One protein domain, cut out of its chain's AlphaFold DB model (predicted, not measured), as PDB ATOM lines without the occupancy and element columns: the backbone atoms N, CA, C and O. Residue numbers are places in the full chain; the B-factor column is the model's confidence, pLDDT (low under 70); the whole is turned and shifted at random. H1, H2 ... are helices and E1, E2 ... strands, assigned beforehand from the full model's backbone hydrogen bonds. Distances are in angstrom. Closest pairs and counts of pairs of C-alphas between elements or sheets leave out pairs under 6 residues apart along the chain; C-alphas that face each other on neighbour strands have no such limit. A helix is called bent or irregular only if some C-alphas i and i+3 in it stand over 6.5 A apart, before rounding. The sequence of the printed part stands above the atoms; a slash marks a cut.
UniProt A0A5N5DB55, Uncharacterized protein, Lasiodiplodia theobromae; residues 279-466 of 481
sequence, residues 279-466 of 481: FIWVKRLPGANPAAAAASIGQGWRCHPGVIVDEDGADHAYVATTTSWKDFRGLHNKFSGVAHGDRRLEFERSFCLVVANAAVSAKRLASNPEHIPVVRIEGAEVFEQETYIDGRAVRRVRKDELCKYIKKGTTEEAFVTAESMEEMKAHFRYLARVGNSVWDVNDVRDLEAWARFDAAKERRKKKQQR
ATOM      1  N   PHE A 279     103.624 111.463  75.253       97.81
ATOM      2  CA  PHE A 279     102.646 111.830  74.229       97.81
ATOM      3  C   PHE A 279     101.948 110.590  73.667       97.81
ATOM      4  O   PHE A 279     102.573 109.593  73.299       97.81
ATOM      5  N   ILE A 280     100.624 110.664  73.592       97.44
ATOM      6  CA  ILE A 280      99.748 109.571  73.177       97.44
ATOM      7  C   ILE A 280      98.732 110.038  72.140       97.44
ATOM      8  O   ILE A 280      98.474 111.229  71.971       97.44
ATOM      9  N   TRP A 281      98.138 109.082  71.436       95.62
ATOM     10  CA  TRP A 281      96.969 109.303  70.594       95.62
ATOM     11  C   TRP A 281      95.744 108.683  71.258       95.62
ATOM     12  O   TRP A 281      95.744 107.490  71.571       95.62
ATOM     13  N   VAL A 282      94.685 109.468  71.459       92.81
ATOM     14  CA  VAL A 282      93.428 108.957  72.015       92.81
ATOM     15  C   VAL A 282      92.623 108.293  70.901       92.81
ATOM     16  O   VAL A 282      92.136 108.967  69.988       92.81
ATOM     17  N   LYS A 283      92.419 106.974  70.976       89.75
ATOM     18  CA  LYS A 283      91.504 106.274  70.068       89.75
ATOM     19  C   LYS A 283      90.087 106.841  70.217       89.75
ATOM     20  O   LYS A 283      89.552 106.984  71.321       89.75
ATOM     21  N   ARG A 284      89.401 107.045  69.093       77.19
ATOM     22  CA  ARG A 284      87.941 106.940  69.098       77.19
ATOM     23  C   ARG A 284      87.604 105.470  69.300       77.19
ATOM     24  O   ARG A 284      88.011 104.647  68.485       77.19
ATOM     25  N   LEU A 285      86.894 105.144  70.377       68.69
ATOM     26  CA  LEU A 285      86.330 103.809  70.537       68.69
ATOM     27  C   LEU A 285      85.361 103.554  69.370       68.69
ATOM     28  O   LEU A 285      84.377 104.292  69.250       68.69
ATOM     29  N   PRO A 286      85.597 102.546  68.508       61.62
ATOM     30  CA  PRO A 286      84.553 102.059  67.625       61.62
ATOM     31  C   PRO A 286      83.522 101.385  68.531       61.62
ATOM     32  O   PRO A 286      83.745 100.290  69.043       61.62
ATOM     33  N   GLY A 287      82.436 102.096  68.830       55.62
ATOM     34  CA  GLY A 287      81.440 101.607  69.771       55.62
ATOM     35  C   GLY A 287      80.800 100.326  69.248       55.62
ATOM     36  O   GLY A 287      80.004 100.382  68.317       55.62
ATOM     37  N   ALA A 288      81.083  99.195  69.902       53.28
ATOM     38  CA  ALA A 288      80.348  97.943  69.700       53.28
ATOM     39  C   ALA A 288      78.840  98.102  69.993       53.28
ATOM     40  O   ALA A 288      78.025  97.303  69.547       53.28
ATOM     41  N   ASN A 289      78.470  99.166  70.717       66.44
ATOM     42  CA  ASN A 289      77.105  99.648  70.855       66.44
ATOM     43  C   ASN A 289      76.989 101.060  70.230       66.44
ATOM     44  O   ASN A 289      77.718 101.965  70.663       66.44
ATOM     45  N   PRO A 290      76.070 101.298  69.270       64.06
ATOM     46  CA  PRO A 290      75.881 102.611  68.649       64.06
ATOM     47  C   PRO A 290      75.466 103.711  69.641       64.06
ATOM     48  O   PRO A 290      75.789 104.871  69.407       64.06
ATOM     49  N   ALA A 291      74.848 103.383  70.782       67.12
ATOM     50  CA  ALA A 291      74.558 104.362  71.836       67.12
ATOM     51  C   ALA A 291      75.841 104.886  72.515       67.12
ATOM     52  O   ALA A 291      75.975 106.084  72.764       67.12
ATOM     53  N   ALA A 292      76.828 104.013  72.745       61.75
ATOM     54  CA  ALA A 292      78.141 104.413  73.257       61.75
ATOM     55  C   ALA A 292      78.943 105.186  72.194       61.75
ATOM     56  O   ALA A 292      79.621 106.164  72.513       61.75
ATOM     57  N   ALA A 293      78.814 104.804  70.917       61.81
ATOM     58  CA  ALA A 293      79.366 105.580  69.812       61.81
ATOM     59  C   ALA A 293      78.750 106.990  69.749       61.81
ATOM     60  O   ALA A 293      79.496 107.957  69.614       61.81
ATOM     61  N   ALA A 294      77.430 107.131  69.921       60.91
ATOM     62  CA  ALA A 294      76.738 108.419  69.953       60.91
ATOM     63  C   ALA A 294      77.178 109.292  71.140       60.91
ATOM     64  O   ALA A 294      77.507 110.460  70.944       60.91
ATOM     65  N   ALA A 295      77.312 108.718  72.341       59.81
ATOM     66  CA  ALA A 295      77.904 109.413  73.487       59.81
ATOM     67  C   ALA A 295      79.355 109.873  73.213       59.81
ATOM     68  O   ALA A 295      79.765 110.941  73.665       59.81
ATOM     69  N   SER A 296      80.122 109.120  72.411       56.62
ATOM     70  CA  SER A 296      81.468 109.526  71.978       56.62
ATOM     71  C   SER A 296      81.488 110.651  70.928       56.62
ATOM     72  O   SER A 296      82.523 111.292  70.772       56.62
ATOM     73  N   ILE A 297      80.384 110.931  70.218       55.75
ATOM     74  CA  ILE A 297      80.329 112.017  69.213       55.75
ATOM     75  C   ILE A 297      80.419 113.396  69.884       55.75
ATOM     76  O   ILE A 297      81.049 114.293  69.333       55.75
ATOM     77  N   GLY A 298      79.890 113.548  71.104       57.19
ATOM     78  CA  GLY A 298      80.107 114.745  71.929       57.19
ATOM     79  C   GLY A 298      81.526 114.861  72.511       57.19
ATOM     80  O   GLY A 298      81.886 115.898  73.056       57.19
ATOM     81  N   GLN A 299      82.358 113.822  72.394       64.00
ATOM     82  CA  GLN A 299      83.731 113.799  72.905       64.00
ATOM     83  C   GLN A 299      84.720 114.184  71.799       64.00
ATOM     84  O   GLN A 299      85.582 113.395  71.414       64.00
ATOM     85  N   GLY A 300      84.616 115.428  71.314       68.75
ATOM     86  CA  GLY A 300      85.463 116.001  70.249       68.75
ATOM     87  C   GLY A 300      86.970 116.064  70.551       68.75
ATOM     88  O   GLY A 300      87.742 116.507  69.715       68.75
ATOM     89  N   TRP A 301      87.394 115.606  71.731       74.69
ATOM     90  CA  TRP A 301      88.787 115.414  72.140       74.69
ATOM     91  C   TRP A 301      89.352 114.028  71.753       74.69
ATOM     92  O   TRP A 301      90.554 113.788  71.864       74.69
ATOM     93  N   ARG A 302      88.515 113.091  71.283       78.25
ATOM     94  CA  ARG A 302      88.955 111.795  70.732       78.25
ATOM     95  C   ARG A 302      89.524 111.962  69.323       78.25
ATOM     96  O   ARG A 302      89.068 112.819  68.577       78.25
ATOM     97  N   CYS A 303      90.472 111.106  68.935       83.81
ATOM     98  CA  CYS A 303      91.295 111.274  67.727       83.81
ATOM     99  C   CYS A 303      92.164 112.545  67.719       83.81
ATOM    100  O   CYS A 303      92.557 113.008  66.651       83.81
ATOM    101  N   HIS A 304      92.500 113.075  68.896       87.75
ATOM    102  CA  HIS A 304      93.543 114.082  69.051       87.75
ATOM    103  C   HIS A 304      94.779 113.470  69.728       87.75
ATOM    104  O   HIS A 304      94.656 112.477  70.464       87.75
ATOM    105  N   PRO A 305      95.979 114.038  69.496       94.81
ATOM    106  CA  PRO A 305      97.112 113.768  70.359       94.81
ATOM    107  C   PRO A 305      96.850 114.361  71.751       94.81
ATOM    108  O   PRO A 305      96.033 115.265  71.936       94.81
ATOM    109  N   GLY A 306      97.558 113.848  72.745       96.94
ATOM    110  CA  GLY A 306      97.528 114.360  74.107       96.94
ATOM    111  C   GLY A 306      98.761 113.928  74.880       96.94
ATOM    112  O   GLY A 306      99.582 113.167  74.373       96.94
ATOM    113  N   VAL A 307      98.880 114.406  76.109       98.19
ATOM    114  CA  VAL A 307      99.925 114.015  77.058       98.19
ATOM    115  C   VAL A 307      99.283 113.351  78.271       98.19
ATOM    116  O   VAL A 307      98.266 113.831  78.776       98.19
ATOM    117  N   ILE A 308      99.862 112.249  78.748       98.44
ATOM    118  CA  ILE A 308      99.464 111.660  80.032       98.44
ATOM    119  C   ILE A 308      99.946 112.593  81.148       98.44
ATOM    120  O   ILE A 308     101.142 112.780  81.346       98.44
ATOM    121  N   VAL A 309      99.013 113.183  81.892       98.25
ATOM    122  CA  VAL A 309      99.316 114.037  83.048       98.25
ATOM    123  C   VAL A 309      99.609 113.168  84.272       98.25
ATOM    124  O   VAL A 309     100.612 113.365  84.958       98.25
ATOM    125  N   ASP A 310      98.746 112.183  84.527       98.38
ATOM    126  CA  ASP A 310      98.854 111.253  85.649       98.38
ATOM    127  C   ASP A 310      98.214 109.900  85.358       98.38
ATOM    128  O   ASP A 310      97.207 109.803  84.665       98.38
ATOM    129  N   GLU A 311      98.734 108.859  85.993       97.50
ATOM    130  CA  GLU A 311      98.073 107.559  86.088       97.50
ATOM    131  C   GLU A 311      97.058 107.525  87.234       97.50
ATOM    132  O   GLU A 311      97.384 107.931  88.353       97.50
ATOM    133  N   ASP A 312      95.865 106.981  86.973       96.06
ATOM    134  CA  ASP A 312      94.801 106.739  87.954       96.06
ATOM    135  C   ASP A 312      94.515 105.232  88.067       96.06
ATOM    136  O   ASP A 312      93.561 104.685  87.504       96.06
ATOM    137  N   GLY A 313      95.401 104.546  88.790       94.19
ATOM    138  CA  GLY A 313      95.324 103.106  89.020       94.19
ATOM    139  C   GLY A 313      95.677 102.259  87.791       94.19
ATOM    140  O   GLY A 313      96.435 102.671  86.911       94.19
ATOM    141  N   ALA A 314      95.146 101.034  87.763       94.31
ATOM    142  CA  ALA A 314      95.475 100.041  86.741       94.31
ATOM    143  C   ALA A 314      94.875 100.369  85.362       94.31
ATOM    144  O   ALA A 314      95.542 100.177  84.351       94.31
ATOM    145  N   ASP A 315      93.644 100.891  85.329       95.06
ATOM    146  CA  ASP A 315      92.840 100.965  84.101       95.06
ATOM    147  C   ASP A 315      92.710 102.368  83.501       95.06
ATOM    148  O   ASP A 315      92.235 102.495  82.373       95.06
ATOM    149  N   HIS A 316      93.069 103.428  84.232       96.31
ATOM    150  CA  HIS A 316      92.799 104.810  83.824       96.31
ATOM    151  C   HIS A 316      94.030 105.717  83.910       96.31
ATOM    152  O   HIS A 316      94.993 105.460  84.635       96.31
ATOM    153  N   ALA A 317      93.977 106.809  83.156       97.50
ATOM    154  CA  ALA A 317      94.932 107.903  83.197       97.50
ATOM    155  C   ALA A 317      94.205 109.240  82.985       97.50
ATOM    156  O   ALA A 317      93.165 109.299  82.327       97.50
ATOM    157  N   TYR A 318      94.764 110.315  83.521       97.75
ATOM    158  CA  TYR A 318      94.400 111.679  83.176       97.75
ATOM    159  C   TYR A 318      95.244 112.144  81.990       97.75
ATOM    160  O   TYR A 318      96.471 112.057  82.026       97.75
ATOM    161  N   VAL A 319      94.586 112.632  80.942       97.75
ATOM    162  CA  VAL A 319      95.196 113.072  79.684       97.75
ATOM    163  C   VAL A 319      94.781 114.511  79.406       97.75
ATOM    164  O   VAL A 319      93.591 114.808  79.447       97.75
ATOM    165  N   ALA A 320      95.735 115.379  79.074       97.38
ATOM    166  CA  ALA A 320      95.458 116.694  78.497       97.38
ATOM    167  C   ALA A 320      95.616 116.610  76.973       97.38
ATOM    168  O   ALA A 320      96.647 116.133  76.494       97.38
ATOM    169  N   THR A 321      94.618 117.030  76.192       95.44
ATOM    170  CA  THR A 321      94.754 117.016  74.722       95.44
ATOM    171  C   THR A 321      95.660 118.124  74.212       95.44
ATOM    172  O   THR A 321      95.729 119.204  74.801       95.44
ATOM    173  N   THR A 322      96.295 117.889  73.067       94.94
ATOM    174  CA  THR A 322      97.029 118.927  72.347       94.94
ATOM    175  C   THR A 322      96.201 119.510  71.205       94.94
ATOM    176  O   THR A 322      95.286 118.892  70.655       94.94
ATOM    177  N   THR A 323      96.546 120.734  70.826       91.12
ATOM    178  CA  THR A 323      96.035 121.424  69.647       91.12
ATOM    179  C   THR A 323      97.222 121.975  68.864       91.12
ATOM    180  O   THR A 323      98.196 122.434  69.458       91.12
ATOM    181  N   SER A 324      97.170 121.873  67.536       89.19
ATOM    182  CA  SER A 324      98.272 122.266  66.657       89.19
ATOM    183  C   SER A 324      97.782 123.201  65.566       89.19
ATOM    184  O   SER A 324      96.694 123.001  65.018       89.19
ATOM    185  N   TRP A 325      98.609 124.183  65.218       82.38
ATOM    186  CA  TRP A 325      98.322 125.161  64.179       82.38
ATOM    187  C   TRP A 325      99.517 125.337  63.240       82.38
ATOM    188  O   TRP A 325     100.673 125.327  63.655       82.38
ATOM    189  N   LYS A 326      99.232 125.521  61.944       73.94
ATOM    190  CA  LYS A 326     100.268 125.748  60.920       73.94
ATOM    191  C   LYS A 326     100.975 127.100  61.063       73.94
ATOM    192  O   LYS A 326     102.156 127.195  60.755       73.94
ATOM    193  N   ASP A 327     100.255 128.098  61.572       64.75
ATOM    194  CA  ASP A 327     100.726 129.456  61.836       64.75
ATOM    195  C   ASP A 327     100.364 129.839  63.282       64.75
ATOM    196  O   ASP A 327      99.273 129.483  63.732       64.75
ATOM    197  N   PHE A 328     101.147 130.721  63.918       56.69
ATOM    198  CA  PHE A 328     100.771 131.466  65.143       56.69
ATOM    199  C   PHE A 328      99.384 132.128  65.053       56.69
ATOM    200  O   PHE A 328      98.677 132.319  66.044       56.69
ATOM    201  N   ARG A 329      98.961 132.465  63.826       62.88
ATOM    202  CA  ARG A 329      97.617 132.972  63.538       62.88
ATOM    203  C   ARG A 329      96.514 131.989  63.923       62.88
ATOM    204  O   ARG A 329      95.409 132.441  64.145       62.88
ATOM    205  N   GLY A 330      96.762 130.686  64.045       67.56
ATOM    206  CA  GLY A 330      95.751 129.728  64.505       67.56
ATOM    207  C   GLY A 330      95.303 129.981  65.945       67.56
ATOM    208  O   GLY A 330      94.100 130.021  66.204       67.56
ATOM    209  N   LEU A 331      96.255 130.256  66.844       69.06
ATOM    210  CA  LEU A 331      95.991 130.691  68.217       69.06
ATOM    211  C   LEU A 331      95.207 132.018  68.207       69.06
ATOM    212  O   LEU A 331      94.097 132.106  68.727       69.06
ATOM    213  N   HIS A 332      95.738 133.031  67.516       69.69
ATOM    214  CA  HIS A 332      95.131 134.365  67.463       69.69
ATOM    215  C   HIS A 332      93.733 134.381  66.813       69.69
ATOM    216  O   HIS A 332      92.832 135.042  67.319       69.69
ATOM    217  N   ASN A 333      93.512 133.611  65.743       72.56
ATOM    218  CA  ASN A 333      92.226 133.493  65.045       72.56
ATOM    219  C   ASN A 333      91.199 132.684  65.846       72.56
ATOM    220  O   ASN A 333      90.002 132.919  65.714       72.56
ATOM    221  N   LYS A 334      91.639 131.739  66.690       68.31
ATOM    222  CA  LYS A 334      90.754 131.078  67.659       68.31
ATOM    223  C   LYS A 334      90.281 132.068  68.730       68.31
ATOM    224  O   LYS A 334      89.201 131.885  69.282       68.31
ATOM    225  N   PHE A 335      91.070 133.109  69.017       69.31
ATOM    226  CA  PHE A 335      90.809 134.067  70.101       69.31
ATOM    227  C   PHE A 335      90.235 135.405  69.623       69.31
ATOM    228  O   PHE A 335      89.674 136.128  70.436       69.31
ATOM    229  N   SER A 336      90.292 135.729  68.329       67.19
ATOM    230  CA  SER A 336      89.707 136.960  67.776       67.19
ATOM    231  C   SER A 336      88.178 137.013  67.899       67.19
ATOM    232  O   SER A 336      87.611 138.100  67.961       67.19
ATOM    233  N   GLY A 337      87.514 135.854  67.990       66.44
ATOM    234  CA  GLY A 337      86.086 135.744  68.315       66.44
ATOM    235  C   GLY A 337      85.759 135.803  69.816       66.44
ATOM    236  O   GLY A 337      84.590 135.935  70.176       66.44
ATOM    237  N   VAL A 338      86.757 135.714  70.703       68.19
ATOM    238  CA  VAL A 338      86.578 135.873  72.154       68.19
ATOM    239  C   VAL A 338      86.795 137.348  72.485       68.19
ATOM    240  O   VAL A 338      87.901 137.865  72.350       68.19
ATOM    241  N   ALA A 339      85.717 138.036  72.872       54.38
ATOM    242  CA  ALA A 339      85.691 139.493  73.014       54.38
ATOM    243  C   ALA A 339      86.850 140.064  73.864       54.38
ATOM    244  O   ALA A 339      87.271 139.466  74.855       54.38
ATOM    245  N   HIS A 340      87.329 141.243  73.450       61.50
ATOM    246  CA  HIS A 340      88.514 141.929  73.975       61.50
ATOM    247  C   HIS A 340      88.569 142.041  75.510       61.50
ATOM    248  O   HIS A 340      87.554 142.266  76.166       61.50
ATOM    249  N   GLY A 341      89.788 141.987  76.059       71.44
ATOM    250  CA  GLY A 341      90.071 142.173  77.486       71.44
ATOM    251  C   GLY A 341      90.459 140.874  78.193       71.44
ATOM    252  O   GLY A 341      91.028 139.965  77.580       71.44
ATOM    253  N   ASP A 342      90.141 140.790  79.484       73.94
ATOM    254  CA  ASP A 342      90.631 139.748  80.400       73.94
ATOM    255  C   ASP A 342      90.282 138.320  79.957       73.94
ATOM    256  O   ASP A 342      91.092 137.407  80.114       73.94
ATOM    257  N   ARG A 343      89.132 138.130  79.295       80.94
ATOM    258  CA  ARG A 343      88.697 136.827  78.757       80.94
ATOM    259  C   ARG A 343      89.683 136.223  77.761       80.94
ATOM    260  O   ARG A 343      89.812 135.003  77.705       80.94
ATOM    261  N   ARG A 344      90.385 137.048  76.975       83.31
ATOM    262  CA  ARG A 344      91.421 136.561  76.056       83.31
ATOM    263  C   ARG A 344      92.649 136.083  76.828       83.31
ATOM    264  O   ARG A 344      93.136 134.995  76.546       83.31
ATOM    265  N   LEU A 345      93.098 136.854  77.818       85.62
ATOM    266  CA  LEU A 345      94.250 136.514  78.657       85.62
ATOM    267  C   LEU A 345      93.997 135.239  79.478       85.62
ATOM    268  O   LEU A 345      94.872 134.386  79.596       85.62
ATOM    269  N   GLU A 346      92.785 135.080  80.012       85.31
ATOM    270  CA  GLU A 346      92.315 133.851  80.657       85.31
ATOM    271  C   GLU A 346      92.355 132.633  79.722       85.31
ATOM    272  O   GLU A 346      92.751 131.542  80.135       85.31
ATOM    273  N   PHE A 347      91.964 132.815  78.457       86.25
ATOM    274  CA  PHE A 347      91.983 131.757  77.452       86.25
ATOM    275  C   PHE A 347      93.417 131.421  77.014       86.25
ATOM    276  O   PHE A 347      93.767 130.245  76.949       86.25
ATOM    277  N   GLU A 348      94.271 132.419  76.779       88.56
ATOM    278  CA  GLU A 348      95.688 132.241  76.426       88.56
ATOM    279  C   GLU A 348      96.457 131.513  77.540       88.56
ATOM    280  O   GLU A 348      97.109 130.502  77.278       88.56
ATOM    281  N   ARG A 349      96.274 131.928  78.804       91.44
ATOM    282  CA  ARG A 349      96.820 131.247  79.997       91.44
ATOM    283  C   ARG A 349      96.388 129.792  80.136       91.44
ATOM    284  O   ARG A 349      97.003 129.065  80.904       91.44
ATOM    285  N   SER A 350      95.332 129.352  79.461       92.81
ATOM    286  CA  SER A 350      94.864 127.970  79.573       92.81
ATOM    287  C   SER A 350      95.682 126.966  78.745       92.81
ATOM    288  O   SER A 350      95.498 125.759  78.897       92.81
ATOM    289  N   PHE A 351      96.614 127.446  77.912       93.69
ATOM    290  CA  PHE A 351      97.514 126.621  77.106       93.69
ATOM    291  C   PHE A 351      98.938 126.600  77.662       93.69
ATOM    292  O   PHE A 351      99.378 127.550  78.303       93.69
ATOM    293  N   CYS A 352      99.680 125.545  77.322       95.62
ATOM    294  CA  CYS A 352     101.136 125.498  77.450       95.62
ATOM    295  C   CYS A 352     101.775 125.218  76.079       95.62
ATOM    296  O   CYS A 352     101.358 124.277  75.401       95.62
ATOM    297  N   LEU A 353     102.776 125.999  75.666       94.00
ATOM    298  CA  LEU A 353     103.470 125.860  74.377       94.00
ATOM    299  C   LEU A 353     104.466 124.688  74.406       94.00
ATOM    300  O   LEU A 353     105.324 124.639  75.282       94.00
ATOM    301  N   VAL A 354     104.400 123.773  73.434       94.38
ATOM    302  CA  VAL A 354     105.278 122.589  73.347       94.38
ATOM    303  C   VAL A 354     106.550 122.891  72.547       94.38
ATOM    304  O   VAL A 354     106.496 123.400  71.425       94.38
ATOM    305  N   VAL A 355     107.709 122.551  73.119       92.38
ATOM    306  CA  VAL A 355     109.041 122.959  72.645       92.38
ATOM    307  C   VAL A 355     110.014 121.773  72.636       92.38
ATOM    308  O   VAL A 355     110.340 121.232  73.687       92.38
ATOM    309  N   ALA A 356     110.499 121.372  71.453       84.31
ATOM    310  CA  ALA A 356     111.314 120.156  71.284       84.31
ATOM    311  C   ALA A 356     112.822 120.343  71.488       84.31
ATOM    312  O   ALA A 356     113.491 119.461  72.012       84.31
ATOM    313  N   ASN A 357     113.385 121.474  71.058       73.50
ATOM    314  CA  ASN A 357     114.808 121.754  71.246       73.50
ATOM    315  C   ASN A 357     115.087 123.259  71.130       73.50
ATOM    316  O   ASN A 357     114.441 123.950  70.337       73.50
ATOM    317  N   ALA A 358     116.058 123.775  71.887       60.38
ATOM    318  CA  ALA A 358     116.338 125.206  72.008       60.38
ATOM    319  C   ALA A 358     116.610 125.892  70.653       60.38
ATOM    320  O   ALA A 358     116.088 126.977  70.401       60.38
ATOM    321  N   ALA A 359     117.356 125.238  69.753       62.78
ATOM    322  CA  ALA A 359     117.762 125.812  68.466       62.78
ATOM    323  C   ALA A 359     116.583 126.086  67.510       62.78
ATOM    324  O   ALA A 359     116.438 127.198  67.006       62.78
ATOM    325  N   VAL A 360     115.697 125.102  67.304       59.56
ATOM    326  CA  VAL A 360     114.479 125.254  66.475       59.56
ATOM    327  C   VAL A 360     113.484 126.220  67.133       59.56
ATOM    328  O   VAL A 360     112.687 126.881  66.465       59.56
ATOM    329  N   SER A 361     113.549 126.334  68.459       64.62
ATOM    330  CA  SER A 361     112.523 126.999  69.257       64.62
ATOM    331  C   SER A 361     112.825 128.451  69.591       64.62
ATOM    332  O   SER A 361     111.898 129.145  69.987       64.62
ATOM    333  N   ALA A 362     114.044 128.958  69.376       72.81
ATOM    334  CA  ALA A 362     114.390 130.358  69.652       72.81
ATOM    335  C   ALA A 362     113.412 131.353  68.991       72.81
ATOM    336  O   ALA A 362     112.943 132.287  69.637       72.81
ATOM    337  N   LYS A 363     113.019 131.100  67.733       73.94
ATOM    338  CA  LYS A 363     112.019 131.920  67.029       73.94
ATOM    339  C   LYS A 363     110.610 131.785  67.620       73.94
ATOM    340  O   LYS A 363     109.906 132.784  67.676       73.94
ATOM    341  N   ARG A 364     110.203 130.581  68.049       72.56
ATOM    342  CA  ARG A 364     108.878 130.347  68.662       72.56
ATOM    343  C   ARG A 364     108.781 130.980  70.050       72.56
ATOM    344  O   ARG A 364     107.782 131.609  70.371       72.56
ATOM    345  N   LEU A 365     109.853 130.861  70.830       79.75
ATOM    346  CA  LEU A 365     109.980 131.402  72.177       79.75
ATOM    347  C   LEU A 365     109.971 132.938  72.171       79.75
ATOM    348  O   LEU A 365     109.291 133.537  72.993       79.75
ATOM    349  N   ALA A 366     110.648 133.569  71.205       81.56
ATOM    350  CA  ALA A 366     110.676 135.028  71.052       81.56
ATOM    351  C   ALA A 366     109.308 135.657  70.716       81.56
ATOM    352  O   ALA A 366     109.114 136.847  70.944       81.56
ATOM    353  N   SER A 367     108.367 134.880  70.167       80.31
ATOM    354  CA  SER A 367     106.989 135.310  69.892       80.31
ATOM    355  C   SER A 367     105.956 134.758  70.881       80.31
ATOM    356  O   SER A 367     104.769 135.045  70.728       80.31
ATOM    357  N   ASN A 368     106.372 133.966  71.874       84.19
ATOM    358  CA  ASN A 368     105.467 133.421  72.882       84.19
ATOM    359  C   ASN A 368     105.110 134.508  73.916       84.19
ATOM    360  O   ASN A 368     106.022 135.088  74.508       84.19
ATOM    361  N   PRO A 369     103.821 134.780  74.184       84.88
ATOM    362  CA  PRO A 369     103.431 135.666  75.275       84.88
ATOM    363  C   PRO A 369     103.933 135.136  76.626       84.88
ATOM    364  O   PRO A 369     103.742 133.962  76.936       84.88
ATOM    365  N   GLU A 370     104.502 136.006  77.465       87.31
ATOM    366  CA  GLU A 370     105.121 135.638  78.759       87.31
ATOM    367  C   GLU A 370     104.195 134.855  79.709       87.31
ATOM    368  O   GLU A 370     104.655 134.123  80.580       87.31
ATOM    369  N   HIS A 371     102.879 135.006  79.551       87.00
ATOM    370  CA  HIS A 371     101.867 134.360  80.384       87.00
ATOM    371  C   HIS A 371     101.453 132.954  79.905       87.00
ATOM    372  O   HIS A 371     100.600 132.344  80.551       87.00
ATOM    373  N   ILE A 372     101.993 132.460  78.782       91.50
ATOM    374  CA  ILE A 372     101.788 131.091  78.288       91.50
ATOM    375  C   ILE A 372     103.003 130.248  78.708       91.50
ATOM    376  O   ILE A 372     104.091 130.460  78.161       91.50
ATOM    377  N   PRO A 373     102.858 129.291  79.648       94.31
ATOM    378  CA  PRO A 373     103.964 128.443  80.082       94.31
ATOM    379  C   PRO A 373     104.559 127.620  78.942       94.31
ATOM    380  O   PRO A 373     103.858 127.200  78.017       94.31
ATOM    381  N   VAL A 374     105.858 127.348  79.033       94.50
ATOM    382  CA  VAL A 374     106.615 126.615  78.016       94.50
ATOM    383  C   VAL A 374     106.923 125.215  78.525       94.50
ATOM    384  O   VAL A 374     107.542 125.047  79.568       94.50
ATOM    385  N   VAL A 375     106.517 124.205  77.765       95.88
ATOM    386  CA  VAL A 375     106.678 122.791  78.096       95.88
ATOM    387  C   VAL A 375     107.719 122.181  77.166       95.88
ATOM    388  O   VAL A 375     107.501 122.051  75.959       95.88
ATOM    389  N   ARG A 376     108.872 121.817  77.732       95.19
ATOM    390  CA  ARG A 376     109.973 121.185  77.002       95.19
ATOM    391  C   ARG A 376     109.715 119.693  76.840       95.19
ATOM    392  O   ARG A 376     109.199 119.044  77.751       95.19
ATOM    393  N   ILE A 377     110.095 119.153  75.687       95.56
ATOM    394  CA  ILE A 377     109.987 117.725  75.389       95.56
ATOM    395  C   ILE A 377     111.353 117.131  75.050       95.56
ATOM    396  O   ILE A 377     112.226 117.810  74.516       95.56
ATOM    397  N   GLU A 378     111.514 115.856  75.369       94.81
ATOM    398  CA  GLU A 378     112.657 115.008  75.053       94.81
ATOM    399  C   GLU A 378     112.231 113.855  74.130       94.81
ATOM    400  O   GLU A 378     111.044 113.532  74.001       94.81
ATOM    401  N   GLY A 379     113.207 113.236  73.465       93.62
ATOM    402  CA  GLY A 379     112.962 112.251  72.412       93.62
ATOM    403  C   GLY A 379     112.745 112.907  71.047       93.62
ATOM    404  O   GLY A 379     113.463 113.834  70.669       93.62
ATOM    405  N   ALA A 380     111.789 112.399  70.273       92.06
ATOM    406  CA  ALA A 380     111.549 112.862  68.911       92.06
ATOM    407  C   ALA A 380     110.723 114.149  68.819       92.06
ATOM    408  O   ALA A 380     109.736 114.349  69.522       92.06
ATOM    409  N   GLU A 381     111.035 114.969  67.813       91.56
ATOM    410  CA  GLU A 381     110.143 116.031  67.348       91.56
ATOM    411  C   GLU A 381     108.940 115.409  66.610       91.56
ATOM    412  O   GLU A 381     108.942 115.211  65.396       91.56
ATOM    413  N   VAL A 382     107.915 115.034  67.381       91.69
ATOM    414  CA  VAL A 382     106.664 114.422  66.890       91.69
ATOM    415  C   VAL A 382     105.674 115.440  66.299       91.69
ATOM    416  O   VAL A 382     104.687 115.044  65.681       91.69
ATOM    417  N   PHE A 383     105.924 116.743  66.472       90.62
ATOM    418  CA  PHE A 383     105.041 117.829  66.045       90.62
ATOM    419  C   PHE A 383     105.685 118.691  64.948       90.62
ATOM    420  O   PHE A 383     106.499 119.565  65.224       90.62
ATOM    421  N   GLU A 384     105.256 118.492  63.696       87.69
ATOM    422  CA  GLU A 384     105.650 119.334  62.545       87.69
ATOM    423  C   GLU A 384     105.163 120.796  62.678       87.69
ATOM    424  O   GLU A 384     105.692 121.707  62.043       87.69
ATOM    425  N   GLN A 385     104.111 121.014  63.470       88.25
ATOM    426  CA  GLN A 385     103.410 122.286  63.633       88.25
ATOM    427  C   GLN A 385     103.671 122.889  65.012       88.25
ATOM    428  O   GLN A 385     104.185 122.226  65.913       88.25
ATOM    429  N   GLU A 386     103.308 124.157  65.182       87.06
ATOM    430  CA  GLU A 386     103.258 124.740  66.513       87.06
ATOM    431  C   GLU A 386     102.134 124.065  67.304       87.06
ATOM    432  O   GLU A 386     100.996 123.986  66.835       87.06
ATOM    433  N   THR A 387     102.467 123.532  68.477       92.38
ATOM    434  CA  THR A 387     101.578 122.677  69.262       92.38
ATOM    435  C   THR A 387     101.514 123.166  70.694       92.38
ATOM    436  O   THR A 387     102.525 123.524  71.291       92.38
ATOM    437  N   TYR A 388     100.310 123.139  71.247       94.12
ATOM    438  CA  TYR A 388     100.016 123.542  72.608       94.12
ATOM    439  C   TYR A 388      99.257 122.426  73.320       94.12
ATOM    440  O   TYR A 388      98.431 121.745  72.710       94.12
ATOM    441  N   ILE A 389      99.507 122.259  74.612       96.38
ATOM    442  CA  ILE A 389      98.702 121.411  75.496       96.38
ATOM    443  C   ILE A 389      97.569 122.282  76.047       96.38
ATOM    444  O   ILE A 389      97.827 123.368  76.559       96.38
ATOM    445  N   ASP A 390      96.321 121.831  75.913       94.69
ATOM    446  CA  ASP A 390      95.133 122.548  76.389       94.69
ATOM    447  C   ASP A 390      94.819 122.117  77.830       94.69
ATOM    448  O   ASP A 390      94.273 121.038  78.069       94.69
ATOM    449  N   GLY A 391      95.182 122.959  78.799       94.56
ATOM    450  CA  GLY A 391      95.020 122.702  80.233       94.56
ATOM    451  C   GLY A 391      93.568 122.686  80.717       94.56
ATOM    452  O   GLY A 391      93.317 122.327  81.862       94.56
ATOM    453  N   ARG A 392      92.605 123.038  79.858       91.62
ATOM    454  CA  ARG A 392      91.159 122.925  80.127       91.62
ATOM    455  C   ARG A 392      90.651 121.532  79.771       91.62
ATOM    456  O   ARG A 392      89.787 120.979  80.441       91.62
ATOM    457  N   ALA A 393      91.221 120.941  78.724       92.31
ATOM    458  CA  ALA A 393      90.821 119.651  78.179       92.31
ATOM    459  C   ALA A 393      91.533 118.473  78.876       92.31
ATOM    460  O   ALA A 393      91.999 117.537  78.220       92.31
ATOM    461  N   VAL A 394      91.604 118.512  80.212       95.69
ATOM    462  CA  VAL A 394      92.097 117.404  81.043       95.69
ATOM    463  C   VAL A 394      90.961 116.407  81.260       95.69
ATOM    464  O   VAL A 394      89.937 116.737  81.849       95.69
ATOM    465  N   ARG A 395      91.130 115.169  80.789       94.69
ATOM    466  CA  ARG A 395      90.111 114.108  80.841       94.69
ATOM    467  C   ARG A 395      90.628 112.866  81.537       94.69
ATOM    468  O   ARG A 395      91.783 112.493  81.369       94.69
ATOM    469  N   ARG A 396      89.737 112.164  82.234       95.25
ATOM    470  CA  ARG A 396      89.972 110.803  82.727       95.25
ATOM    471  C   ARG A 396      89.630 109.801  81.618       95.25
ATOM    472  O   ARG A 396      88.478 109.711  81.208       95.25
ATOM    473  N   VAL A 397      90.625 109.061  81.136       94.00
ATOM    474  CA  VAL A 397      90.548 108.163  79.968       94.00
ATOM    475  C   VAL A 397      90.964 106.749  80.380       94.00
ATOM    476  O   VAL A 397      91.795 106.590  81.275       94.00
ATOM    477  N   ARG A 398      90.403 105.708  79.754       93.06
ATOM    478  CA  ARG A 398      90.845 104.321  79.980       93.06
ATOM    479  C   ARG A 398      92.153 104.048  79.227       93.06
ATOM    480  O   ARG A 398      92.325 104.504  78.099       93.06
ATOM    481  N   LYS A 399      93.082 103.302  79.828       94.62
ATOM    482  CA  LYS A 399      94.417 103.043  79.257       94.62
ATOM    483  C   LYS A 399      94.370 102.228  77.953       94.62
ATOM    484  O   LYS A 399      95.209 102.443  77.087       94.62
ATOM    485  N   ASP A 400      93.366 101.371  77.755       91.56
ATOM    486  CA  ASP A 400      93.149 100.618  76.504       91.56
ATOM    487  C   ASP A 400      92.730 101.509  75.312       91.56
ATOM    488  O   ASP A 400      92.957 101.163  74.144       91.56
ATOM    489  N   GLU A 401      92.191 102.699  75.585       91.69
ATOM    490  CA  GLU A 401      91.871 103.724  74.585       91.69
ATOM    491  C   GLU A 401      93.108 104.494  74.100       91.69
ATOM    492  O   GLU A 401      93.023 105.219  73.111       91.69
ATOM    493  N   LEU A 402      94.268 104.335  74.743       95.12
ATOM    494  CA  LEU A 402      95.488 105.066  74.400       95.12
ATOM    495  C   LEU A 402      96.323 104.326  73.339       95.12
ATOM    496  O   LEU A 402      96.223 103.111  73.150       95.12
ATOM    497  N   CYS A 403      97.132 105.077  72.602       95.69
ATOM    498  CA  CYS A 403      98.076 104.604  71.589       95.69
ATOM    499  C   CYS A 403      99.375 105.402  71.700       95.69
ATOM    500  O   CYS A 403      99.343 106.568  72.089       95.69
ATOM    501  N   LYS A 404     100.496 104.818  71.273       96.44
ATOM    502  CA  LYS A 404     101.774 105.535  71.149       96.44
ATOM    503  C   LYS A 404     101.664 106.633  70.088       96.44
ATOM    504  O   LYS A 404     101.176 106.367  68.984       96.44
ATOM    505  N   TYR A 405     102.109 107.850  70.405       95.44
ATOM    506  CA  TYR A 405     102.215 108.940  69.431       95.44
ATOM    507  C   TYR A 405     103.648 109.011  68.897       95.44
ATOM    508  O   TYR A 405     104.514 109.682  69.451       95.44
ATOM    509  N   ILE A 406     103.886 108.245  67.832       94.56
ATOM    510  CA  ILE A 406     105.193 108.098  67.184       94.56
ATOM    511  C   ILE A 406     105.401 109.134  66.078       94.56
ATOM    512  O   ILE A 406     104.474 109.451  65.322       94.56
ATOM    513  N   LYS A 407     106.639 109.609  65.923       93.56
ATOM    514  CA  LYS A 407     107.038 110.482  64.812       93.56
ATOM    515  C   LYS A 407     106.883 109.737  63.484       93.56
ATOM    516  O   LYS A 407     107.290 108.582  63.335       93.56
ATOM    517  N   LYS A 408     106.267 110.400  62.503       90.94
ATOM    518  CA  LYS A 408     105.873 109.809  61.217       90.94
ATOM    519  C   LYS A 408     107.066 109.163  60.499       90.94
ATOM    520  O   LYS A 408     108.069 109.817  60.250       90.94
ATOM    521  N   GLY A 409     106.922 107.887  60.135       92.00
ATOM    522  CA  GLY A 409     107.973 107.110  59.464       92.00
ATOM    523  C   GLY A 409     109.053 106.543  60.394       92.00
ATOM    524  O   GLY A 409     110.014 105.966  59.901       92.00
ATOM    525  N   THR A 410     108.897 106.676  61.713       92.75
ATOM    526  CA  THR A 410     109.857 106.191  62.718       92.75
ATOM    527  C   THR A 410     109.154 105.370  63.804       92.75
ATOM    528  O   THR A 410     107.924 105.280  63.835       92.75
ATOM    529  N   THR A 411     109.934 104.806  64.725       93.06
ATOM    530  CA  THR A 411     109.462 104.257  66.009       93.06
ATOM    531  C   THR A 411     109.763 105.190  67.188       93.06
ATOM    532  O   THR A 411     109.650 104.770  68.335       93.06
ATOM    533  N   GLU A 412     110.197 106.427  66.929       94.75
ATOM    534  CA  GLU A 412     110.597 107.375  67.968       94.75
ATOM    535  C   GLU A 412     109.368 108.040  68.608       94.75
ATOM    536  O   GLU A 412     108.407 108.403  67.921       94.75
ATOM    537  N   GLU A 413     109.418 108.230  69.925       95.69
ATOM    538  CA  GLU A 413     108.360 108.837  70.739       95.69
ATOM    539  C   GLU A 413     108.847 110.134  71.399       95.69
ATOM    540  O   GLU A 413     110.049 110.403  71.455       95.69
ATOM    541  N   ALA A 414     107.901 110.927  71.902       96.44
ATOM    542  CA  ALA A 414     108.165 112.142  72.663       96.44
ATOM    543  C   ALA A 414     107.657 112.023  74.101       96.44
ATOM    544  O   ALA A 414     106.583 111.461  74.354       96.44
ATOM    545  N   PHE A 415     108.388 112.648  75.017       97.62
ATOM    546  CA  PHE A 415     108.041 112.760  76.430       97.62
ATOM    547  C   PHE A 415     108.228 114.209  76.879       97.62
ATOM    548  O   PHE A 415     109.135 114.887  76.415       97.62
ATOM    549  N   VAL A 416     107.374 114.718  77.758       97.75
ATOM    550  CA  VAL A 416     107.613 115.990  78.449       97.75
ATOM    551  C   VAL A 416     108.686 115.777  79.518       97.75
ATOM    552  O   VAL A 416     108.605 114.803  80.267       97.75
ATOM    553  N   THR A 417     109.662 116.686  79.614       96.94
ATOM    554  CA  THR A 417     110.735 116.578  80.619       96.94
ATOM    555  C   THR A 417     110.175 116.645  82.043       96.94
ATOM    556  O   THR A 417     109.138 117.265  82.287       96.94
ATOM    557  N   ALA A 418     110.864 116.037  83.013       96.69
ATOM    558  CA  ALA A 418     110.401 116.001  84.405       96.69
ATOM    559  C   ALA A 418     110.139 117.407  84.992       96.69
ATOM    560  O   ALA A 418     109.088 117.636  85.586       96.69
ATOM    561  N   GLU A 419     111.046 118.358  84.748       96.69
ATOM    562  CA  GLU A 419     110.915 119.773  85.131       96.69
ATOM    563  C   GLU A 419     109.645 120.404  84.531       96.69
ATOM    564  O   GLU A 419     108.771 120.876  85.259       96.69
ATOM    565  N   SER A 420     109.468 120.314  83.208       96.94
ATOM    566  CA  SER A 420     108.283 120.852  82.531       96.94
ATOM    567  C   SER A 420     106.984 120.138  82.919       96.94
ATOM    568  O   SER A 420     105.919 120.756  82.890       96.94
ATOM    569  N   MET A 421     107.037 118.863  83.319       98.06
ATOM    570  CA  MET A 421     105.886 118.155  83.888       98.06
ATOM    571  C   MET A 421     105.479 118.726  85.248       98.06
ATOM    572  O   MET A 421     104.282 118.868  85.507       98.06
ATOM    573  N   GLU A 422     106.431 119.055  86.122       97.44
ATOM    574  CA  GLU A 422     106.131 119.662  87.423       97.44
ATOM    575  C   GLU A 422     105.547 121.071  87.269       97.44
ATOM    576  O   GLU A 422     104.514 121.370  87.881       97.44
ATOM    577  N   GLU A 423     106.128 121.895  86.391       97.00
ATOM    578  CA  GLU A 423     105.620 123.230  86.052       97.00
ATOM    579  C   GLU A 423     104.214 123.171  85.436       97.00
ATOM    580  O   GLU A 423     103.299 123.852  85.906       97.00
ATOM    581  N   MET A 424     103.996 122.302  84.441       97.81
ATOM    582  CA  MET A 424     102.687 122.120  83.804       97.81
ATOM    583  C   MET A 424     101.623 121.677  84.815       97.81
ATOM    584  O   MET A 424     100.510 122.204  84.810       97.81
ATOM    585  N   LYS A 425     101.949 120.754  85.730       98.12
ATOM    586  CA  LYS A 425     101.021 120.356  86.800       98.12
ATOM    587  C   LYS A 425     100.762 121.488  87.787       98.12
ATOM    588  O   LYS A 425      99.618 121.678  88.195       98.12
ATOM    589  N   ALA A 426     101.782 122.248  88.183       97.62
ATOM    590  CA  ALA A 426     101.596 123.414  89.043       97.62
ATOM    591  C   ALA A 426     100.656 124.443  88.393       97.62
ATOM    592  O   ALA A 426      99.742 124.943  89.054       97.62
ATOM    593  N   HIS A 427     100.809 124.667  87.088       97.38
ATOM    594  CA  HIS A 427      99.928 125.516  86.294       97.38
ATOM    595  C   HIS A 427      98.498 124.970  86.204       97.38
ATOM    596  O   HIS A 427      97.546 125.691  86.490       97.38
ATOM    597  N   PHE A 428      98.308 123.679  85.925       97.69
ATOM    598  CA  PHE A 428      96.970 123.074  85.895       97.69
ATOM    599  C   PHE A 428      96.267 123.143  87.261       97.69
ATOM    600  O   PHE A 428      95.065 123.399  87.313       97.69
ATOM    601  N   ARG A 429      96.992 123.005  88.384       97.44
ATOM    602  CA  ARG A 429      96.433 123.245  89.733       97.44
ATOM    603  C   ARG A 429      96.021 124.706  89.933       97.44
ATOM    604  O   ARG A 429      95.030 124.965  90.611       97.44
ATOM    605  N   TYR A 430      96.774 125.656  89.376       96.12
ATOM    606  CA  TYR A 430      96.410 127.074  89.388       96.12
ATOM    607  C   TYR A 430      95.119 127.312  88.591       96.12
ATOM    608  O   TYR A 430      94.179 127.879  89.150       96.12
ATOM    609  N   LEU A 431      95.026 126.800  87.358       95.38
ATOM    610  CA  LEU A 431      93.823 126.872  86.520       95.38
ATOM    611  C   LEU A 431      92.601 126.255  87.230       95.38
ATOM    612  O   LEU A 431      91.552 126.892  87.313       95.38
ATOM    613  N   ALA A 432      92.765 125.074  87.839       95.81
ATOM    614  CA  ALA A 432      91.727 124.393  88.619       95.81
ATOM    615  C   ALA A 432      91.234 125.202  89.834       95.81
ATOM    616  O   ALA A 432      90.091 125.054  90.251       95.81
ATOM    617  N   ARG A 433      92.098 126.033  90.435       94.56
ATOM    618  CA  ARG A 433      91.772 126.845  91.620       94.56
ATOM    619  C   ARG A 433      91.125 128.180  91.264       94.56
ATOM    620  O   ARG A 433      90.291 128.656  92.025       94.56
ATOM    621  N   VAL A 434      91.560 128.819  90.178       90.38
ATOM    622  CA  VAL A 434      90.964 130.088  89.725       90.38
ATOM    623  C   VAL A 434      89.556 129.841  89.182       90.38
ATOM    624  O   VAL A 434      88.674 130.671  89.385       90.38
ATOM    625  N   GLY A 435      89.340 128.687  88.537       77.81
ATOM    626  CA  GLY A 435      88.132 128.436  87.760       77.81
ATOM    627  C   GLY A 435      88.064 129.362  86.544       77.81
ATOM    628  O   GLY A 435      88.929 130.217  86.334       77.81
ATOM    629  N   ASN A 436      87.045 129.198  85.704       75.69
ATOM    630  CA  ASN A 436      86.864 130.106  84.580       75.69
ATOM    631  C   ASN A 436      85.414 130.159  84.091       75.69
ATOM    632  O   ASN A 436      84.777 129.124  83.921       75.69
ATOM    633  N   SER A 437      84.913 131.368  83.825       72.31
ATOM    634  CA  SER A 437      83.544 131.592  83.329       72.31
ATOM    635  C   SER A 437      83.383 131.409  81.810       72.31
ATOM    636  O   SER A 437      82.261 131.397  81.310       72.31
ATOM    637  N   VAL A 438      84.493 131.285  81.077       81.38
ATOM    638  CA  VAL A 438      84.577 131.173  79.610       81.38
ATOM    639  C   VAL A 438      84.771 129.714  79.156       81.38
ATOM    640  O   VAL A 438      84.677 129.421  77.966       81.38
ATOM    641  N   TRP A 439      85.078 128.787  80.069       86.50
ATOM    642  CA  TRP A 439      85.286 127.368  79.745       86.50
ATOM    643  C   TRP A 439      83.991 126.562  79.907       86.50
ATOM    644  O   TRP A 439      83.070 126.981  80.608       86.50
ATOM    645  N   ASP A 440      83.917 125.390  79.271       87.12
ATOM    646  CA  ASP A 440      82.786 124.486  79.480       87.12
ATOM    647  C   ASP A 440      82.766 123.989  80.936       87.12
ATOM    648  O   ASP A 440      83.807 123.695  81.529       87.12
ATOM    649  N   VAL A 441      81.576 123.857  81.523       89.81
ATOM    650  CA  VAL A 441      81.416 123.418  82.921       89.81
ATOM    651  C   VAL A 441      82.012 122.018  83.147       89.81
ATOM    652  O   VAL A 441      82.503 121.721  84.237       89.81
ATOM    653  N   ASN A 442      82.024 121.157  82.125       89.75
ATOM    654  CA  ASN A 442      82.673 119.850  82.190       89.75
ATOM    655  C   ASN A 442      84.205 119.959  82.174       89.75
ATOM    656  O   ASN A 442      84.851 119.182  82.866       89.75
ATOM    657  N   ASP A 443      84.787 120.919  81.448       91.19
ATOM    658  CA  ASP A 443      86.240 121.170  81.434       91.19
ATOM    659  C   ASP A 443      86.723 121.569  82.829       91.19
ATOM    660  O   ASP A 443      87.634 120.950  83.377       91.19
ATOM    661  N   VAL A 444      86.038 122.539  83.445       92.56
ATOM    662  CA  VAL A 444      86.325 122.981  84.818       92.56
ATOM    663  C   VAL A 444      86.194 121.810  85.798       92.56
ATOM    664  O   VAL A 444      87.122 121.534  86.558       92.56
ATOM    665  N   ARG A 445      85.084 121.061  85.746       93.69
ATOM    666  CA  ARG A 445      84.827 119.930  86.656       93.69
ATOM    667  C   ARG A 445      85.856 118.804  86.516       93.69
ATOM    668  O   ARG A 445      86.259 118.224  87.526       93.69
ATOM    669  N   ASP A 446      86.246 118.454  85.293       94.12
ATOM    670  CA  ASP A 446      87.190 117.361  85.041       94.12
ATOM    671  C   ASP A 446      88.621 117.768  85.465       94.12
ATOM    672  O   ASP A 446      89.328 116.976  86.098       94.12
ATOM    673  N   LEU A 447      89.008 119.029  85.237       95.94
ATOM    674  CA  LEU A 447      90.261 119.619  85.722       95.94
ATOM    675  C   LEU A 447      90.316 119.685  87.264       95.94
ATOM    676  O   LEU A 447      91.313 119.287  87.871       95.94
ATOM    677  N   GLU A 448      89.231 120.103  87.923       96.50
ATOM    678  CA  GLU A 448      89.089 120.055  89.387       96.50
ATOM    679  C   GLU A 448      89.120 118.623  89.947       96.50
ATOM    680  O   GLU A 448      89.577 118.389  91.072       96.50
ATOM    681  N   ALA A 449      88.589 117.644  89.209       96.69
ATOM    682  CA  ALA A 449      88.653 116.236  89.594       96.69
ATOM    683  C   ALA A 449      90.101 115.721  89.558       96.69
ATOM    684  O   ALA A 449      90.550 115.118  90.537       96.69
ATOM    685  N   TRP A 450      90.858 116.043  88.500       97.81
ATOM    686  CA  TRP A 450      92.295 115.760  88.434       97.81
ATOM    687  C   TRP A 450      93.076 116.464  89.556       97.81
ATOM    688  O   TRP A 450      93.846 115.813  90.262       97.81
ATOM    689  N   ALA A 451      92.845 117.757  89.802       97.81
ATOM    690  CA  ALA A 451      93.582 118.505  90.825       97.81
ATOM    691  C   ALA A 451      93.353 117.946  92.245       97.81
ATOM    692  O   ALA A 451      94.279 117.879  93.060       97.81
ATOM    693  N   ARG A 452      92.131 117.476  92.546       98.00
ATOM    694  CA  ARG A 452      91.820 116.757  93.796       98.00
ATOM    695  C   ARG A 452      92.506 115.394  93.872       98.00
ATOM    696  O   ARG A 452      92.975 115.017  94.949       98.00
ATOM    697  N   PHE A 453      92.573 114.666  92.757       98.00
ATOM    698  CA  PHE A 453      93.290 113.395  92.661       98.00
ATOM    699  C   PHE A 453      94.797 113.573  92.926       98.00
ATOM    700  O   PHE A 453      95.341 112.891  93.797       98.00
ATOM    701  N   ASP A 454      95.449 114.527  92.260       97.88
ATOM    702  CA  ASP A 454      96.879 114.825  92.423       97.88
ATOM    703  C   ASP A 454      97.207 115.254  93.867       97.88
ATOM    704  O   ASP A 454      98.092 114.689  94.514       97.88
ATOM    705  N   ALA A 455      96.398 116.141  94.458       97.50
ATOM    706  CA  ALA A 455      96.545 116.524  95.864       97.50
ATOM    707  C   ALA A 455      96.377 115.337  96.840       97.50
ATOM    708  O   ALA A 455      97.031 115.290  97.888       97.50
ATOM    709  N   ALA A 456      95.515 114.363  96.526       97.75
ATOM    710  CA  ALA A 456      95.363 113.144  97.321       97.75
ATOM    711  C   ALA A 456      96.546 112.174  97.140       97.75
ATOM    712  O   ALA A 456      96.989 111.570  98.121       97.75
ATOM    713  N   LYS A 457      97.083 112.056  95.920       96.50
ATOM    714  CA  LYS A 457      98.286 111.277  95.580       96.50
ATOM    715  C   LYS A 457      99.507 111.794  96.348       96.50
ATOM    716  O   LYS A 457     100.145 111.021  97.060       96.50
ATOM    717  N   GLU A 458      99.734 113.105  96.346       95.06
ATOM    718  CA  GLU A 458     100.817 113.744  97.107       95.06
ATOM    719  C   GLU A 458     100.675 113.576  98.629       95.06
ATOM    720  O   GLU A 458     101.651 113.299  99.330       95.06
ATOM    721  N   ARG A 459      99.452 113.655  99.170       97.31
ATOM    722  CA  ARG A 459      99.201 113.359 100.595       97.31
ATOM    723  C   ARG A 459      99.519 111.905 100.955       97.31
ATOM    724  O   ARG A 459     100.017 111.658 102.053       97.31
ATOM    725  N   ARG A 460      99.248 110.948 100.057       96.69
ATOM    726  CA  ARG A 460      99.608 109.531 100.249       96.69
ATOM    727  C   ARG A 460     101.124 109.341 100.219       96.69
ATOM    728  O   ARG A 460     101.645 108.761 101.165       96.69
ATOM    729  N   LYS A 461     101.819 109.915  99.229       95.56
ATOM    730  CA  LYS A 461     103.290 109.894  99.115       95.56
ATOM    731  C   LYS A 461     103.964 110.423 100.387       95.56
ATOM    732  O   LYS A 461     104.748 109.715 101.007       95.56
ATOM    733  N   LYS A 462     103.557 111.604 100.868       96.25
ATOM    734  CA  LYS A 462     104.080 112.203 102.115       96.25
ATOM    735  C   LYS A 462     103.761 111.386 103.372       96.25
ATOM    736  O   LYS A 462     104.533 111.407 104.327       96.25
ATOM    737  N   LYS A 463     102.629 110.673 103.407       97.69
ATOM    738  CA  LYS A 463     102.291 109.761 104.514       97.69
ATOM    739  C   LYS A 463     103.140 108.486 104.484       97.69
ATOM    740  O   LYS A 463     103.481 107.986 105.550       97.69
ATOM    741  N   GLN A 464     103.446 107.971 103.295       97.06
ATOM    742  CA  GLN A 464     104.307 106.807 103.108       97.06
ATOM    743  C   GLN A 464     105.756 107.127 103.494       97.06
ATOM    744  O   GLN A 464     106.287 106.450 104.365       97.06
ATOM    745  N   GLN A 465     106.316 108.229 102.988       96.81
ATOM    746  CA  GLN A 465     107.661 108.687 103.349       96.81
ATOM    747  C   GLN A 465     107.833 108.819 104.876       96.81
ATOM    748  O   GLN A 465     108.749 108.251 105.451       96.81
ATOM    749  N   ARG A 466     106.880 109.456 105.574       97.06
ATOM    750  CA  ARG A 466     106.892 109.560 107.050       97.06
ATOM    751  C   ARG A 466     106.762 108.227 107.795       97.06
ATOM    752  O   ARG A 466     107.004 108.181 109.000       97.06
TER     753      ARG A 466
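AT A GLANCE: This is residues 279 to 466 of the 481 residues of an uncharacterized protein of Lasiodiplodia theobromae (UniProt A0A5N5DB55). One strongly twisted sheet of eight strands curls like part of a barrel and folds back on itself, with the bent strand E6 as its hinge; the two long helices H5 and H6 pack on one face of it, and the last residues of H6, 458 to 466, stick out as an arm. Of the smaller helices, H4 packs on the sheet over E4, H2 grazes the sheet with H3 near it, and H1 sits off by itself on a loop between E1 and E2. The printed part has 188 residues with six named helices and eight named strands, in the order E1 H1 E2 E3 H2 H3 E4 H4 E5 E6 E7 E8 H5 H6. The sheet is mixed, in the order E7 E1 E2 E3 E6 E4 E5 E8, and the class is mixed, helices and strands. The whole is compact, with a radius of gyration of the C-alphas of 17.0 A and spans of 43 by 41 by 35 A.

IN THESE COORDINATES: Begin with the longest strand, E6, residues 386 to 398: find C-alpha 386 at (103.258, 124.740, 66.513) and go 27.4 A to C-alpha 398, past a bend of 81 degrees at residue 392. On one side of it in the sheet look for E3, residues 316 to 325, 28.8 A; E2, residues 305 to 312, 19.1 A, which bends by 65 degrees at residue 309; E1, residues 279 to 282; and E7, residues 402 to 404. On the other side come E4, residues 351 to 355; E5, residues 374 to 379, 16.7 A; and E8, residues 414 to 416. The helices are H1, residues 290 to 297; H2, residues 329 to 335; H3, residues 342 to 348; H4, residues 358 to 366; H5, residues 418 to 434, 24.6 A; and H6, residues 441 to 466, 37.7 A. H6 runs from C-alpha 441 at (81.416, 123.418, 82.921) to C-alpha 466 at (106.892, 109.560, 107.050). H4 is irregular: C-alphas 360 and 363 are 7.1 A apart.

HOW THE PARTS SIT: The sheet is a folded sheet, bent back into two leaves that face each other: E7 E1 E2 E3 face E4 E5 E8, with 20 pairs of C-alphas within 11 A. E3 and E6 are antiparallel; look for N 319 and O 395 at 2.8 A. E2 and E3 form an antiparallel hairpin, with N 307 and O 320 at 2.8 A. E6 and E4 are antiparallel, with N 389 and O 352 at 2.8 A. E4 and E5 are parallel, with N 375 and O 353 at 2.8 A; E4, H4 and E5 make a strand-helix-strand unit, two parallel neighbour strands with a helix between, its crossover right-handed. E3, H2, H3 and E4 make a split unit, with E6 between its strands, also right-handed. H5 and H6 are on the same face of the sheet. H6 lies over E2, E3 and E6 at a height over the sheet of 10.5 A, and runs across the strands, at 79 degrees to E6 on the local plane; the closest C-alphas of H6 and E6 are those of Asp 443 and Arg 392, 5.4 A apart. H5 touches H6 with residues 428 to 433 alone, at a steep tilt of 56 degrees, opposite ways; the closest C-alphas are those of Ala 432 and Glu 448, 5.1 A. H1 is not on the sheet and touches no helix. In H1, H2, H3, H5 and H6 every O i to N i+4 pair is within hydrogen-bond range; in H4, 3 of 5.

THE WHOLE: The two C-alphas farthest apart are those of Gly 337 and Arg 466, 51.2 A. The printed part has no cut and no long link. The mean pLDDT of the printed part is 86.7; look for values under 70 at residues 285 to 300, 327 to 332, 334 to 340 and 358 to 361.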